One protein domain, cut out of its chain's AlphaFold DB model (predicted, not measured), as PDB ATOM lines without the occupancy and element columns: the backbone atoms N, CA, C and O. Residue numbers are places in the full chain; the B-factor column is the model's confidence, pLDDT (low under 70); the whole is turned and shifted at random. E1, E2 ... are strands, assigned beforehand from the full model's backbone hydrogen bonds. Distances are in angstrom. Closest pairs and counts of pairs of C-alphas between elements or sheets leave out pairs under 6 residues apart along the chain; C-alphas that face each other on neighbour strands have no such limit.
ATOM      1  N   VAL A 368     197.213 248.502 211.538       91.69
ATOM      2  CA  VAL A 368     196.634 248.847 212.842       91.69
ATOM      3  C   VAL A 368     197.459 249.957 213.472       91.69
ATOM      4  O   VAL A 368     198.687 249.874 213.525       91.69
ATOM      5  N   SER A 369     196.798 251.012 213.946       94.56
ATOM      6  CA  SER A 369     197.474 252.057 214.710       94.56
ATOM      7  C   SER A 369     197.689 251.621 216.161       94.56
ATOM      8  O   SER A 369     196.779 251.107 216.812       94.56
ATOM      9  N   SER A 370     198.857 251.953 216.710       89.69
ATOM     10  CA  SER A 370     199.077 251.973 218.162       89.69
ATOM     11  C   SER A 370     197.949 252.762 218.863       89.69
ATOM     12  O   SER A 370     197.487 253.757 218.290       89.69
ATOM     13  N   PRO A 371     197.469 252.342 220.053       92.06
ATOM     14  CA  PRO A 371     197.990 251.261 220.901       92.06
ATOM     15  C   PRO A 371     197.502 249.837 220.562       92.06
ATOM     16  O   PRO A 371     197.953 248.895 221.207       92.06
ATOM     17  N   CYS A 372     196.609 249.656 219.584       93.44
ATOM     18  CA  CYS A 372     196.131 248.327 219.180       93.44
ATOM     19  C   CYS A 372     197.204 247.525 218.424       93.44
ATOM     20  O   CYS A 372     198.162 248.088 217.884       93.44
ATOM     21  N   SER A 373     197.017 246.206 218.360       92.06
ATOM     22  CA  SER A 373     197.968 245.252 217.777       92.06
ATOM     23  C   SER A 373     197.327 244.328 216.742       92.06
ATOM     24  O   SER A 373     196.121 244.091 216.757       92.06
ATOM     25  N   LEU A 374     198.162 243.779 215.859       89.06
ATOM     26  CA  LEU A 374     197.879 242.518 215.177       89.06
ATOM     27  C   LEU A 374     198.561 241.393 215.961       89.06
ATOM     28  O   LEU A 374     199.739 241.514 216.301       89.06
ATOM     29  N   THR A 375     197.830 240.319 216.236       84.00
ATOM     30  CA  THR A 375     198.360 239.067 216.794       84.00
ATOM     31  C   THR A 375     198.186 237.930 215.784       84.00
ATOM     32  O   THR A 375     197.643 238.137 214.696       84.00
ATOM     33  N   ASP A 376     198.712 236.747 216.118       77.88
ATOM     34  CA  ASP A 376     198.419 235.492 215.411       77.88
ATOM     35  C   ASP A 376     198.708 235.583 213.898       77.88
ATOM     36  O   ASP A 376     197.834 235.458 213.050       77.88
ATOM     37  N   GLY A 377     199.949 235.951 213.560       68.31
ATOM     38  CA  GLY A 377     200.419 236.141 212.176       68.31
ATOM     39  C   GLY A 377     199.876 237.383 211.449       68.31
ATOM     40  O   GLY A 377     200.431 237.777 210.427       68.31
ATOM     41  N   GLY A 378     198.846 238.038 211.991       76.50
ATOM     42  CA  GLY A 378     198.052 239.067 211.312       76.50
ATOM     43  C   GLY A 378     196.547 238.773 211.310       76.50
ATOM     44  O   GLY A 378     195.772 239.644 210.920       76.50
ATOM     45  N   LEU A 379     196.137 237.581 211.760       80.44
ATOM     46  CA  LEU A 379     194.753 237.097 211.736       80.44
ATOM     47  C   LEU A 379     193.819 237.808 212.720       80.44
ATOM     48  O   LEU A 379     192.611 237.820 212.506       80.44
ATOM     49  N   CYS A 380     194.337 238.384 213.806       88.50
ATOM     50  CA  CYS A 380     193.497 238.952 214.860       88.50
ATOM     51  C   CYS A 380     193.900 240.403 215.145       88.50
ATOM     52  O   CYS A 380     195.030 240.681 215.552       88.50
ATOM     53  N   ALA A 381     192.970 241.344 214.965       91.94
ATOM     54  CA  ALA A 381     193.147 242.725 215.406       91.94
ATOM     55  C   ALA A 381     192.633 242.877 216.841       91.94
ATOM     56  O   ALA A 381     191.453 242.649 217.126       91.94
ATOM     57  N   THR A 382     193.535 243.250 217.745       93.44
ATOM     58  CA  THR A 382     193.341 243.159 219.193       93.44
ATOM     59  C   THR A 382     193.390 244.516 219.887       93.44
ATOM     60  O   THR A 382     194.132 245.423 219.494       93.44
ATOM     61  N   SER A 383     192.592 244.654 220.950       91.50
ATOM     62  CA  SER A 383     192.683 245.789 221.869       91.50
ATOM     63  C   SER A 383     194.035 245.807 222.593       91.50
ATOM     64  O   SER A 383     194.657 244.754 222.758       91.50
ATOM     65  N   PRO A 384     194.473 246.968 223.107       87.19
ATOM     66  CA  PRO A 384     195.686 247.059 223.914       87.19
ATOM     67  C   PRO A 384     195.680 246.046 225.067       87.19
ATOM     68  O   PRO A 384     194.649 245.807 225.693       87.19
ATOM     69  N   ASN A 385     196.839 245.440 225.328       88.38
ATOM     70  CA  ASN A 385     197.083 244.421 226.363       88.38
ATOM     71  C   ASN A 385     196.298 243.091 226.247       88.38
ATOM     72  O   ASN A 385     196.408 242.273 227.168       88.38
ATOM     73  N   TYR A 386     195.551 242.843 225.160       87.94
ATOM     74  CA  TYR A 386     194.794 241.596 224.944       87.94
ATOM     75  C   TYR A 386     195.642 240.334 225.248       87.94
ATOM     76  O   TYR A 386     196.813 240.294 224.863       87.94
ATOM     77  N   PRO A 387     195.103 239.306 225.940       89.00
ATOM     78  CA  PRO A 387     193.708 239.131 226.376       89.00
ATOM     79  C   PRO A 387     193.315 239.895 227.654       89.00
ATOM     80  O   PRO A 387     192.170 239.791 228.095       89.00
ATOM     81  N   ASN A 388     194.222 240.669 228.255       88.19
ATOM     82  CA  ASN A 388     193.920 241.520 229.411       88.19
ATOM     83  C   ASN A 388     193.113 242.766 228.996       88.19
ATOM     84  O   ASN A 388     192.885 243.012 227.811       88.19
ATOM     85  N   SER A 389     192.706 243.565 229.986       88.88
ATOM     86  CA  SER A 389     191.981 244.814 229.748       88.88
ATOM     87  C   SER A 389     192.786 245.847 228.955       88.88
ATOM     88  O   SER A 389     193.971 246.072 229.224       88.88
ATOM     89  N   TYR A 390     192.101 246.561 228.064       89.94
ATOM     90  CA  TYR A 390     192.618 247.804 227.487       89.94
ATOM     91  C   TYR A 390     192.698 248.941 228.519       89.94
ATOM     92  O   TYR A 390     192.172 248.837 229.627       89.94
ATOM     93  N   GLY A 391     193.380 250.033 228.172       88.44
ATOM     94  CA  GLY A 391     193.519 251.227 229.001       88.44
ATOM     95  C   GLY A 391     192.460 252.304 228.731       88.44
ATOM     96  O   GLY A 391     191.656 252.226 227.801       88.44
ATOM     97  N   ILE A 392     192.481 253.344 229.564       89.38
ATOM     98  CA  ILE A 392     191.543 254.476 229.508       89.38
ATOM     99  C   ILE A 392     192.058 255.593 228.584       89.38
ATOM    100  O   ILE A 392     193.252 255.892 228.556       89.38
ATOM    101  N   ASN A 393     191.146 256.284 227.901       89.69
ATOM    102  CA  ASN A 393     191.396 257.330 226.896       89.69
ATOM    103  C   ASN A 393     192.237 256.866 225.691       89.69
ATOM    104  O   ASN A 393     192.887 257.680 225.028       89.69
ATOM    105  N   GLU A 394     192.228 255.571 225.400       90.75
ATOM    106  CA  GLU A 394     192.919 254.983 224.260       90.75
ATOM    107  C   GLU A 394     192.029 255.033 223.009       90.75
ATOM    108  O   GLU A 394     190.799 255.043 223.082       90.75
ATOM    109  N   ALA A 395     192.643 255.096 221.829       93.38
ATOM    110  CA  ALA A 395     191.925 255.026 220.562       93.38
ATOM    111  C   ALA A 395     192.835 254.481 219.465       93.38
ATOM    112  O   ALA A 395     194.011 254.842 219.404       93.38
ATOM    113  N   CYS A 396     192.288 253.653 218.580       94.69
ATOM    114  CA  CYS A 396     193.018 253.107 217.444       94.69
ATOM    115  C   CYS A 396     192.148 252.985 216.191       94.69
ATOM    116  O   CYS A 396     190.919 253.079 216.231       94.69
ATOM    117  N   THR A 397     192.807 252.792 215.052       94.88
ATOM    118  CA  THR A 397     192.175 252.525 213.760       94.88
ATOM    119  C   THR A 397     192.816 251.297 213.129       94.88
ATOM    120  O   THR A 397     194.041 251.190 213.086       94.88
ATOM    121  N   ILE A 398     191.973 250.391 212.645       93.00
ATOM    122  CA  ILE A 398     192.319 249.268 211.778       93.00
ATOM    123  C   ILE A 398     191.886 249.691 210.368       93.00
ATOM    124  O   ILE A 398     190.729 250.059 210.172       93.00
ATOM    125  N   SER A 399     192.800 249.660 209.406       91.25
ATOM    126  CA  SER A 399     192.592 250.096 208.019       91.25
ATOM    127  C   SER A 399     193.036 249.009 207.046       91.25
ATOM    128  O   SER A 399     193.955 248.250 207.351       91.25
ATOM    129  N   GLY A 400     192.426 248.952 205.862       85.88
ATOM    130  CA  GLY A 400     192.678 247.865 204.904       85.88
ATOM    131  C   GLY A 400     191.940 246.573 205.268       85.88
ATOM    132  O   GLY A 400     192.343 245.491 204.858       85.88
ATOM    133  N   VAL A 401     190.870 246.678 206.063       86.62
ATOM    134  CA  VAL A 401     190.019 245.541 206.427       86.62
ATOM    135  C   VAL A 401     189.350 244.986 205.160       86.62
ATOM    136  O   VAL A 401     188.740 245.761 204.417       86.62
ATOM    137  N   PRO A 402     189.447 243.674 204.882       79.62
ATOM    138  CA  PRO A 402     188.832 243.076 203.702       79.62
ATOM    139  C   PRO A 402     187.299 243.107 203.784       79.62
ATOM    140  O   PRO A 402     186.714 242.985 204.861       79.62
ATOM    141  N   LEU A 403     186.639 243.237 202.629       84.56
ATOM    142  CA  LEU A 403     185.182 243.383 202.516       84.56
ATOM    143  C   LEU A 403     184.457 242.029 202.670       84.56
ATOM    144  O   LEU A 403     183.830 241.525 201.738       84.56
ATOM    145  N   VAL A 404     184.552 241.444 203.865       84.56
ATOM    146  CA  VAL A 404     183.834 240.234 204.295       84.56
ATOM    147  C   VAL A 404     182.981 240.506 205.535       84.56
ATOM    148  O   VAL A 404     183.124 241.541 206.181       84.56
ATOM    149  N   GLU A 405     182.123 239.554 205.898       88.44
ATOM    150  CA  GLU A 405     181.497 239.511 207.223       88.44
ATOM    151  C   GLU A 405     182.578 239.280 208.299       88.44
ATOM    152  O   GLU A 405     183.294 238.281 208.256       88.44
ATOM    153  N   LEU A 406     182.705 240.213 209.247       89.94
ATOM    154  CA  LEU A 406     183.644 240.148 210.369       89.94
ATOM    155  C   LEU A 406     183.239 239.062 211.372       89.94
ATOM    156  O   LEU A 406     182.056 238.900 211.683       89.94
ATOM    157  N   GLU A 407     184.231 238.392 211.956       90.50
ATOM    158  CA  GLU A 407     184.051 237.432 213.046       90.50
ATOM    159  C   GLU A 407     184.625 238.009 214.350       90.50
ATOM    160  O   GLU A 407     185.779 238.436 214.421       90.50
ATOM    161  N   THR A 408     183.802 238.067 215.401       91.25
ATOM    162  CA  THR A 408     184.227 238.571 216.716       91.25
ATOM    163  C   THR A 408     184.596 237.416 217.622       91.25
ATOM    164  O   THR A 408     183.724 236.666 218.055       91.25
ATOM    165  N   VAL A 409     185.878 237.315 217.943       90.19
ATOM    166  CA  VAL A 409     186.434 236.222 218.742       90.19
ATOM    167  C   VAL A 409     186.238 236.516 220.223       90.19
ATOM    168  O   VAL A 409     185.735 235.691 220.979       90.19
ATOM    169  N   ALA A 410     186.602 237.733 220.621       90.94
ATOM    170  CA  ALA A 410     186.384 238.263 221.952       90.94
ATOM    171  C   ALA A 410     185.828 239.679 221.819       90.94
ATOM    172  O   ALA A 410     186.363 240.507 221.077       90.94
ATOM    173  N   PHE A 411     184.745 239.965 222.528       92.62
ATOM    174  CA  PHE A 411     184.198 241.309 222.593       92.62
ATOM    175  C   PHE A 411     183.539 241.512 223.951       92.62
ATOM    176  O   PHE A 411     182.483 240.953 224.232       92.62
ATOM    177  N   ASN A 412     184.178 242.311 224.794       91.50
ATOM    178  CA  ASN A 412     183.604 242.851 226.015       91.50
ATOM    179  C   ASN A 412     184.073 244.304 226.122       91.50
ATOM    180  O   ASN A 412     185.273 244.547 226.173       91.50
ATOM    181  N   VAL A 413     183.156 245.269 226.090       91.69
ATOM    182  CA  VAL A 413     183.451 246.713 225.983       91.69
ATOM    183  C   VAL A 413     182.527 247.501 226.916       91.69
ATOM    184  O   VAL A 413     181.348 247.152 226.990       91.69
ATOM    185  N   GLU A 414     183.005 248.544 227.618       91.38
ATOM    186  CA  GLU A 414     182.170 249.261 228.602       91.38
ATOM    187  C   GLU A 414     180.879 249.805 227.955       91.38
ATOM    188  O   GLU A 414     180.898 250.477 226.921       91.38
ATOM    189  N   ALA A 415     179.726 249.468 228.537       89.56
ATOM    190  CA  ALA A 415     178.423 249.674 227.915       89.56
ATOM    191  C   ALA A 415     177.591 250.749 228.624       89.56
ATOM    192  O   ALA A 415     177.386 250.728 229.835       89.56
ATOM    193  N   GLY A 416     176.993 251.633 227.829       88.12
ATOM    194  CA  GLY A 416     175.936 252.545 228.260       88.12
ATOM    195  C   GLY A 416     175.048 252.915 227.076       88.12
ATOM    196  O   GLY A 416     175.436 252.682 225.931       88.12
ATOM    197  N   ASP A 417     173.870 253.499 227.325       89.88
ATOM    198  CA  ASP A 417     172.870 253.754 226.271       89.88
ATOM    199  C   ASP A 417     173.476 254.434 225.032       89.88
ATOM    200  O   ASP A 417     174.095 255.496 225.145       89.88
ATOM    201  N   GLY A 418     173.284 253.824 223.858       89.38
ATOM    202  CA  GLY A 418     173.825 254.314 222.584       89.38
ATOM    203  C   GLY A 418     175.342 254.146 222.416       89.38
ATOM    204  O   GLY A 418     175.926 254.827 221.573       89.38
ATOM    205  N   CYS A 419     175.979 253.284 223.217       92.69
ATOM    206  CA  CYS A 419     177.433 253.133 223.313       92.69
ATOM    207  C   CYS A 419     178.114 254.488 223.563       92.69
ATOM    208  O   CYS A 419     178.859 255.025 222.736       92.69
ATOM    209  N   ARG A 420     177.739 255.092 224.696       91.44
ATOM    210  CA  ARG A 420     178.168 256.433 225.124       91.44
ATOM    211  C   ARG A 420     179.571 256.487 225.744       91.44
ATOM    212  O   ARG A 420     180.164 257.559 225.683       91.44
ATOM    213  N   TYR A 421     180.041 255.374 226.313       91.06
ATOM    214  CA  TYR A 421     181.346 255.244 226.961       91.06
ATOM    215  C   TYR A 421     182.364 254.734 225.929       91.06
ATOM    216  O   TYR A 421     182.636 255.423 224.938       91.06
ATOM    217  N   ASP A 422     182.828 253.500 226.090       92.94
ATOM    218  CA  ASP A 422     183.691 252.797 225.149       92.94
ATOM    219  C   ASP A 422     182.897 252.255 223.954       92.94
ATOM    220  O   ASP A 422     181.709 251.926 224.052       92.94
ATOM    221  N   TYR A 423     183.540 252.181 222.787       93.62
ATOM    222  CA  TYR A 423     182.939 251.583 221.596       93.62
ATOM    223  C   TYR A 423     183.953 251.233 220.505       93.62
ATOM    224  O   TYR A 423     184.975 251.894 220.310       93.62
ATOM    225  N   LEU A 424     183.590 250.224 219.718       95.44
ATOM    226  CA  LEU A 424     184.139 249.964 218.391       95.44
ATOM    227  C   LEU A 424     183.122 250.425 217.332       95.44
ATOM    228  O   LEU A 424     181.918 250.344 217.563       95.44
ATOM    229  N   THR A 425     183.583 250.921 216.184       95.56
ATOM    230  CA  THR A 425     182.737 251.438 215.097       95.56
ATOM    231  C   THR A 425     183.059 250.755 213.770       95.56
ATOM    232  O   THR A 425     184.223 250.740 213.373       95.56
ATOM    233  N   VAL A 426     182.027 250.275 213.067       95.38
ATOM    234  CA  VAL A 426     182.088 249.745 211.687       95.38
ATOM    235  C   VAL A 426     180.971 250.409 210.876       95.38
ATOM    236  O   VAL A 426     179.844 250.489 211.361       95.38
ATOM    237  N   ASN A 427     181.262 250.953 209.689       93.00
ATOM    238  CA  ASN A 427     180.316 251.703 208.832       93.00
ATOM    239  C   ASN A 427     179.522 252.808 209.577       93.00
ATOM    240  O   ASN A 427     178.362 253.087 209.274       93.00
ATOM    241  N   GLY A 428     180.119 253.417 210.609       91.62
ATOM    242  CA  GLY A 428     179.461 254.399 211.484       91.62
ATOM    243  C   GLY A 428     178.509 253.823 212.549       91.62
ATOM    244  O   GLY A 428     178.012 254.580 213.383       91.62
ATOM    245  N   VAL A 429     178.274 252.506 212.573       95.06
ATOM    246  CA  VAL A 429     177.524 251.802 213.627       95.06
ATOM    247  C   VAL A 429     178.451 251.512 214.806       95.06
ATOM    248  O   VAL A 429     179.547 250.992 214.613       95.06
ATOM    249  N   LYS A 430     178.013 251.839 216.028       96.00
ATOM    250  CA  LYS A 430     178.747 251.548 217.268       96.00
ATOM    251  C   LYS A 430     178.389 250.184 217.856       96.00
ATOM    252  O   LYS A 430     177.218 249.812 217.887       96.00
ATOM    253  N   TYR A 431     179.390 249.538 218.446       95.38
ATOM    254  CA  TYR A 431     179.311 248.272 219.171       95.38
ATOM    255  C   TYR A 431     179.944 248.438 220.559       95.38
ATOM    256  O   TYR A 431     181.024 249.019 220.684       95.38
ATOM    257  N   CYS A 432     179.264 247.946 221.596       93.56
ATOM    258  CA  CYS A 432     179.696 247.959 222.998       93.56
ATOM    259  C   CYS A 432     178.989 246.831 223.779       93.56
ATOM    260  O   CYS A 432     178.097 246.164 223.247       93.56
ATOM    261  N   GLY A 433     179.374 246.599 225.036       91.44
ATOM    262  CA  GLY A 433     178.944 245.426 225.799       91.44
ATOM    263  C   GLY A 433     179.581 244.153 225.249       91.44
ATOM    264  O   GLY A 433     180.725 244.180 224.801       91.44
ATOM    265  N   THR A 434     178.835 243.049 225.255       91.44
ATOM    266  CA  THR A 434     179.279 241.746 224.725       91.44
ATOM    267  C   THR A 434     178.849 241.472 223.278       91.44
ATOM    268  O   THR A 434     179.180 240.433 222.714       91.44
ATOM    269  N   SER A 435     178.133 242.408 222.644       89.81
ATOM    270  CA  SER A 435     177.633 242.282 221.268       89.81
ATOM    271  C   SER A 435     178.535 243.034 220.288       89.81
ATOM    272  O   SER A 435     178.276 244.190 219.947       89.81
ATOM    273  N   GLY A 436     179.608 242.376 219.847       90.75
ATOM    274  CA  GLY A 436     180.543 242.920 218.860       90.75
ATOM    275  C   GLY A 436     180.004 242.957 217.418       90.75
ATOM    276  O   GLY A 436     178.889 242.498 217.156       90.75
ATOM    277  N   PRO A 437     180.803 243.456 216.455       93.94
ATOM    278  CA  PRO A 437     180.448 243.585 215.034       93.94
ATOM    279  C   PRO A 437     180.363 242.262 214.237       93.94
ATOM    280  O   PRO A 437     180.630 242.260 213.038       93.94
ATOM    281  N   SER A 438     179.997 241.133 214.853       92.94
ATOM    282  CA  SER A 438     179.892 239.850 214.138       92.94
ATOM    283  C   SER A 438     178.856 239.924 213.014       92.94
ATOM    284  O   SER A 438     177.709 240.313 213.243       92.94
ATOM    285  N   GLY A 439     179.255 239.549 211.798       89.44
ATOM    286  CA  GLY A 439     178.423 239.646 210.594       89.44
ATOM    287  C   GLY A 439     178.331 241.050 209.977       89.44
ATOM    288  O   GLY A 439     177.622 241.223 208.987       89.44
ATOM    289  N   ALA A 440     179.017 242.061 210.522       91.56
ATOM    290  CA  ALA A 440     179.157 243.362 209.866       91.56
ATOM    291  C   ALA A 440     180.255 243.305 208.792       91.56
ATOM    292  O   ALA A 440     181.244 242.603 208.967       91.56
ATOM    293  N   VAL A 441     180.112 244.066 207.706       90.56
ATOM    294  CA  VAL A 441     181.136 244.200 206.653       90.56
ATOM    295  C   VAL A 441     181.724 245.601 206.728       90.56
ATOM    296  O   VAL A 441     180.955 246.553 206.693       90.56
ATOM    297  N   ALA A 442     183.049 245.751 206.795       90.88
ATOM    298  CA  ALA A 442     183.694 247.068 206.746       90.88
ATOM    299  C   ALA A 442     183.684 247.617 205.303       90.88
ATOM    300  O   ALA A 442     184.583 247.337 204.514       90.88
ATOM    301  N   GLU A 443     182.645 248.372 204.934       91.06
ATOM    302  CA  GLU A 443     182.408 248.847 203.555       91.06
ATOM    303  C   GLU A 443     183.458 249.862 203.073       91.06
ATOM    304  O   GLU A 443     183.756 249.928 201.881       91.06
ATOM    305  N   ASP A 444     184.031 250.640 203.993       89.38
ATOM    306  CA  ASP A 444     185.144 251.567 203.754       89.38
ATOM    307  C   ASP A 444     186.522 250.952 204.076       89.38
ATOM    308  O   ASP A 444     187.547 251.624 203.947       89.38
ATOM    309  N   GLY A 445     186.556 249.676 204.479       89.88
ATOM    310  CA  GLY A 445     187.761 248.975 204.920       89.88
ATOM    311  C   GLY A 445     188.350 249.501 206.234       89.88
ATOM    312  O   GLY A 445     189.535 249.264 206.490       89.88
ATOM    313  N   VAL A 446     187.570 250.228 207.049       92.44
ATOM    314  CA  VAL A 446     188.029 250.860 208.294       92.44
ATOM    315  C   VAL A 446     187.196 250.415 209.501       92.44
ATOM    316  O   VAL A 446     185.967 250.397 209.489       92.44
ATOM    317  N   ILE A 447     187.885 250.115 210.602       94.31
ATOM    318  CA  ILE A 447     187.291 249.921 211.929       94.31
ATOM    319  C   ILE A 447     187.987 250.879 212.897       94.31
ATOM    320  O   ILE A 447     189.214 250.952 212.936       94.31
ATOM    321  N   THR A 448     187.223 251.609 213.709       95.00
ATOM    322  CA  THR A 448     187.785 252.487 214.755       95.00
ATOM    323  C   THR A 448     187.366 252.017 216.137       95.00
ATOM    324  O   THR A 448     186.195 251.728 216.362       95.00
ATOM    325  N   TRP A 449     188.306 251.960 217.075       94.62
ATOM    326  CA  TRP A 449     188.039 251.635 218.476       94.62
ATOM    327  C   TRP A 449     188.475 252.785 219.382       94.62
ATOM    328  O   TRP A 449     189.443 253.488 219.082       94.62
ATOM    329  N   ARG A 450     187.738 252.996 220.475       93.00
ATOM    330  CA  ARG A 450     187.992 254.054 221.449       93.00
ATOM    331  C   ARG A 450     187.472 253.678 222.838       93.00
ATOM    332  O   ARG A 450     186.311 253.280 222.951       93.00
ATOM    333  N   SER A 451     188.278 253.937 223.867       92.19
ATOM    334  CA  SER A 451     187.834 254.028 225.260       92.19
ATOM    335  C   SER A 451     187.655 255.482 225.734       92.19
ATOM    336  O   SER A 451     188.150 256.436 225.114       92.19
ATOM    337  N   ASP A 452     186.897 255.685 226.810       89.69
ATOM    338  CA  ASP A 452     186.741 256.964 227.509       89.69
ATOM    339  C   ASP A 452     187.602 257.044 228.795       89.69
ATOM    340  O   ASP A 452     188.604 256.341 228.911       89.69
ATOM    341  N   GLY A 453     187.357 258.018 229.671       85.19
ATOM    342  CA  GLY A 453     188.126 258.255 230.892       85.19
ATOM    343  C   GLY A 453     187.533 257.687 232.188       85.19
ATOM    344  O   GLY A 453     188.079 258.013 233.246       85.19
ATOM    345  N   SER A 454     186.441 256.912 232.154       77.75
ATOM    346  CA  SER A 454     185.937 256.143 233.305       77.75
ATOM    347  C   SER A 454     186.917 255.043 233.735       77.75
ATOM    348  O   SER A 454     187.860 254.697 233.031       77.75
ATOM    349  N   GLY A 455     186.759 254.546 234.967       63.03
ATOM    350  CA  GLY A 455     187.728 253.639 235.594       63.03
ATOM    351  C   GLY A 455     187.548 252.155 235.266       63.03
ATOM    352  O   GLY A 455     188.396 251.355 235.661       63.03
ATOM    353  N   ASP A 456     186.470 251.778 234.577       63.88
ATOM    354  CA  ASP A 456     185.998 250.392 234.491       63.88
ATOM    355  C   ASP A 456     186.566 249.653 233.266       63.88
ATOM    356  O   ASP A 456     185.867 249.017 232.479       63.88
ATOM    357  N   ALA A 457     187.897 249.678 233.165       61.44
ATOM    358  CA  ALA A 457     188.700 248.891 232.231       61.44
ATOM    359  C   ALA A 457     188.644 247.379 232.560       61.44
ATOM    360  O   ALA A 457     189.605 246.779 233.048       61.44
ATOM    361  N   ILE A 458     187.495 246.747 232.309       60.28
ATOM    362  CA  ILE A 458     187.196 245.329 232.601       60.28
ATOM    363  C   ILE A 458     186.977 244.500 231.321       60.28
ATOM    364  O   ILE A 458     186.203 243.543 231.298       60.28
ATOM    365  N   ALA A 459     187.614 244.925 230.231       73.75
ATOM    366  CA  ALA A 459     187.078 244.820 228.882       73.75
ATOM    367  C   ALA A 459     188.187 244.580 227.835       73.75
ATOM    368  O   ALA A 459     189.272 245.148 227.943       73.75
ATOM    369  N   ASN A 460     187.925 243.738 226.830       84.88
ATOM    370  CA  ASN A 460     188.883 243.346 225.792       84.88
ATOM    371  C   ASN A 460     188.203 243.145 224.417       84.88
ATOM    372  O   ASN A 460     186.990 242.945 224.318       84.88
ATOM    373  N   VAL A 461     188.987 243.228 223.338       88.62
ATOM    374  CA  VAL A 461     188.516 243.022 221.959       88.62
ATOM    375  C   VAL A 461     189.525 242.188 221.172       88.62
ATOM    376  O   VAL A 461     190.716 242.488 221.184       88.62
ATOM    377  N   SER A 462     189.030 241.194 220.439       91.50
ATOM    378  CA  SER A 462     189.730 240.509 219.352       91.50
ATOM    379  C   SER A 462     188.758 240.283 218.191       91.50
ATOM    380  O   SER A 462     187.728 239.615 218.341       91.50
ATOM    381  N   ILE A 463     189.071 240.888 217.046       89.44
ATOM    382  CA  ILE A 463     188.341 240.741 215.785       89.44
ATOM    383  C   ILE A 463     189.188 239.868 214.864       89.44
ATOM    384  O   ILE A 463     190.327 240.234 214.571       89.44
ATOM    385  N   TYR A 464     188.636 238.751 214.389       87.25
ATOM    386  CA  TYR A 464     189.276 237.973 213.335       87.25
ATOM    387  C   TYR A 464     189.153 238.732 212.014       87.25
ATOM    388  O   TYR A 464     188.061 239.119 211.584       87.25
ATOM    389  N   LEU A 465     190.300 238.955 211.389       83.00
ATOM    390  CA  LEU A 465     190.438 239.435 210.029       83.00
ATOM    391  C   LEU A 465     190.847 238.214 209.196       83.00
ATOM    392  O   LEU A 465     191.844 237.573 209.538       83.00
TER     393      LEU A 465
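This is residues 368 to 465 of the 662 residues of an uncharacterized protein of Emiliania huxleyi (UniProt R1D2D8). This domain has little regular structure, but its strands make a small sandwich: the sheets E1-E2-E8-E4 and E3-E7-E5-E6 are partly face to face, shifted sideways. The 98 printed residues hold no named helix and eight strands, E1 to E8 along the chain, with 34 residues; the class is all strand and both sheets are antiparallel. The whole is compact, radius of gyration of the C-alphas 12.0 A, spanning 34 by 27 by 19 A.

Start at E1, residues 373 to 375, which forms a hairpin with E2, residues 380 to 382; N 375 and O 380 are 2.9 A apart. In the other sheet, E3, residues 395 to 399, is antiparallel to E7, residues 446 to 450; N 398 and O 447 are 2.8 A apart.

Find C-alpha 373 at (197.968, 245.252, 217.777). E4, residues 407 to 412, runs 14.1 A; E5, 423 to 426, and E6, 429 to 431, follow. E8, residues 460 to 464, runs 13.6 A to (189.276, 237.973, 213.335).

The printed part has no cut; links E2 to E3 and E6 to E7 are long. Find pLDDT under 70 at residues 377 and 455 to 458.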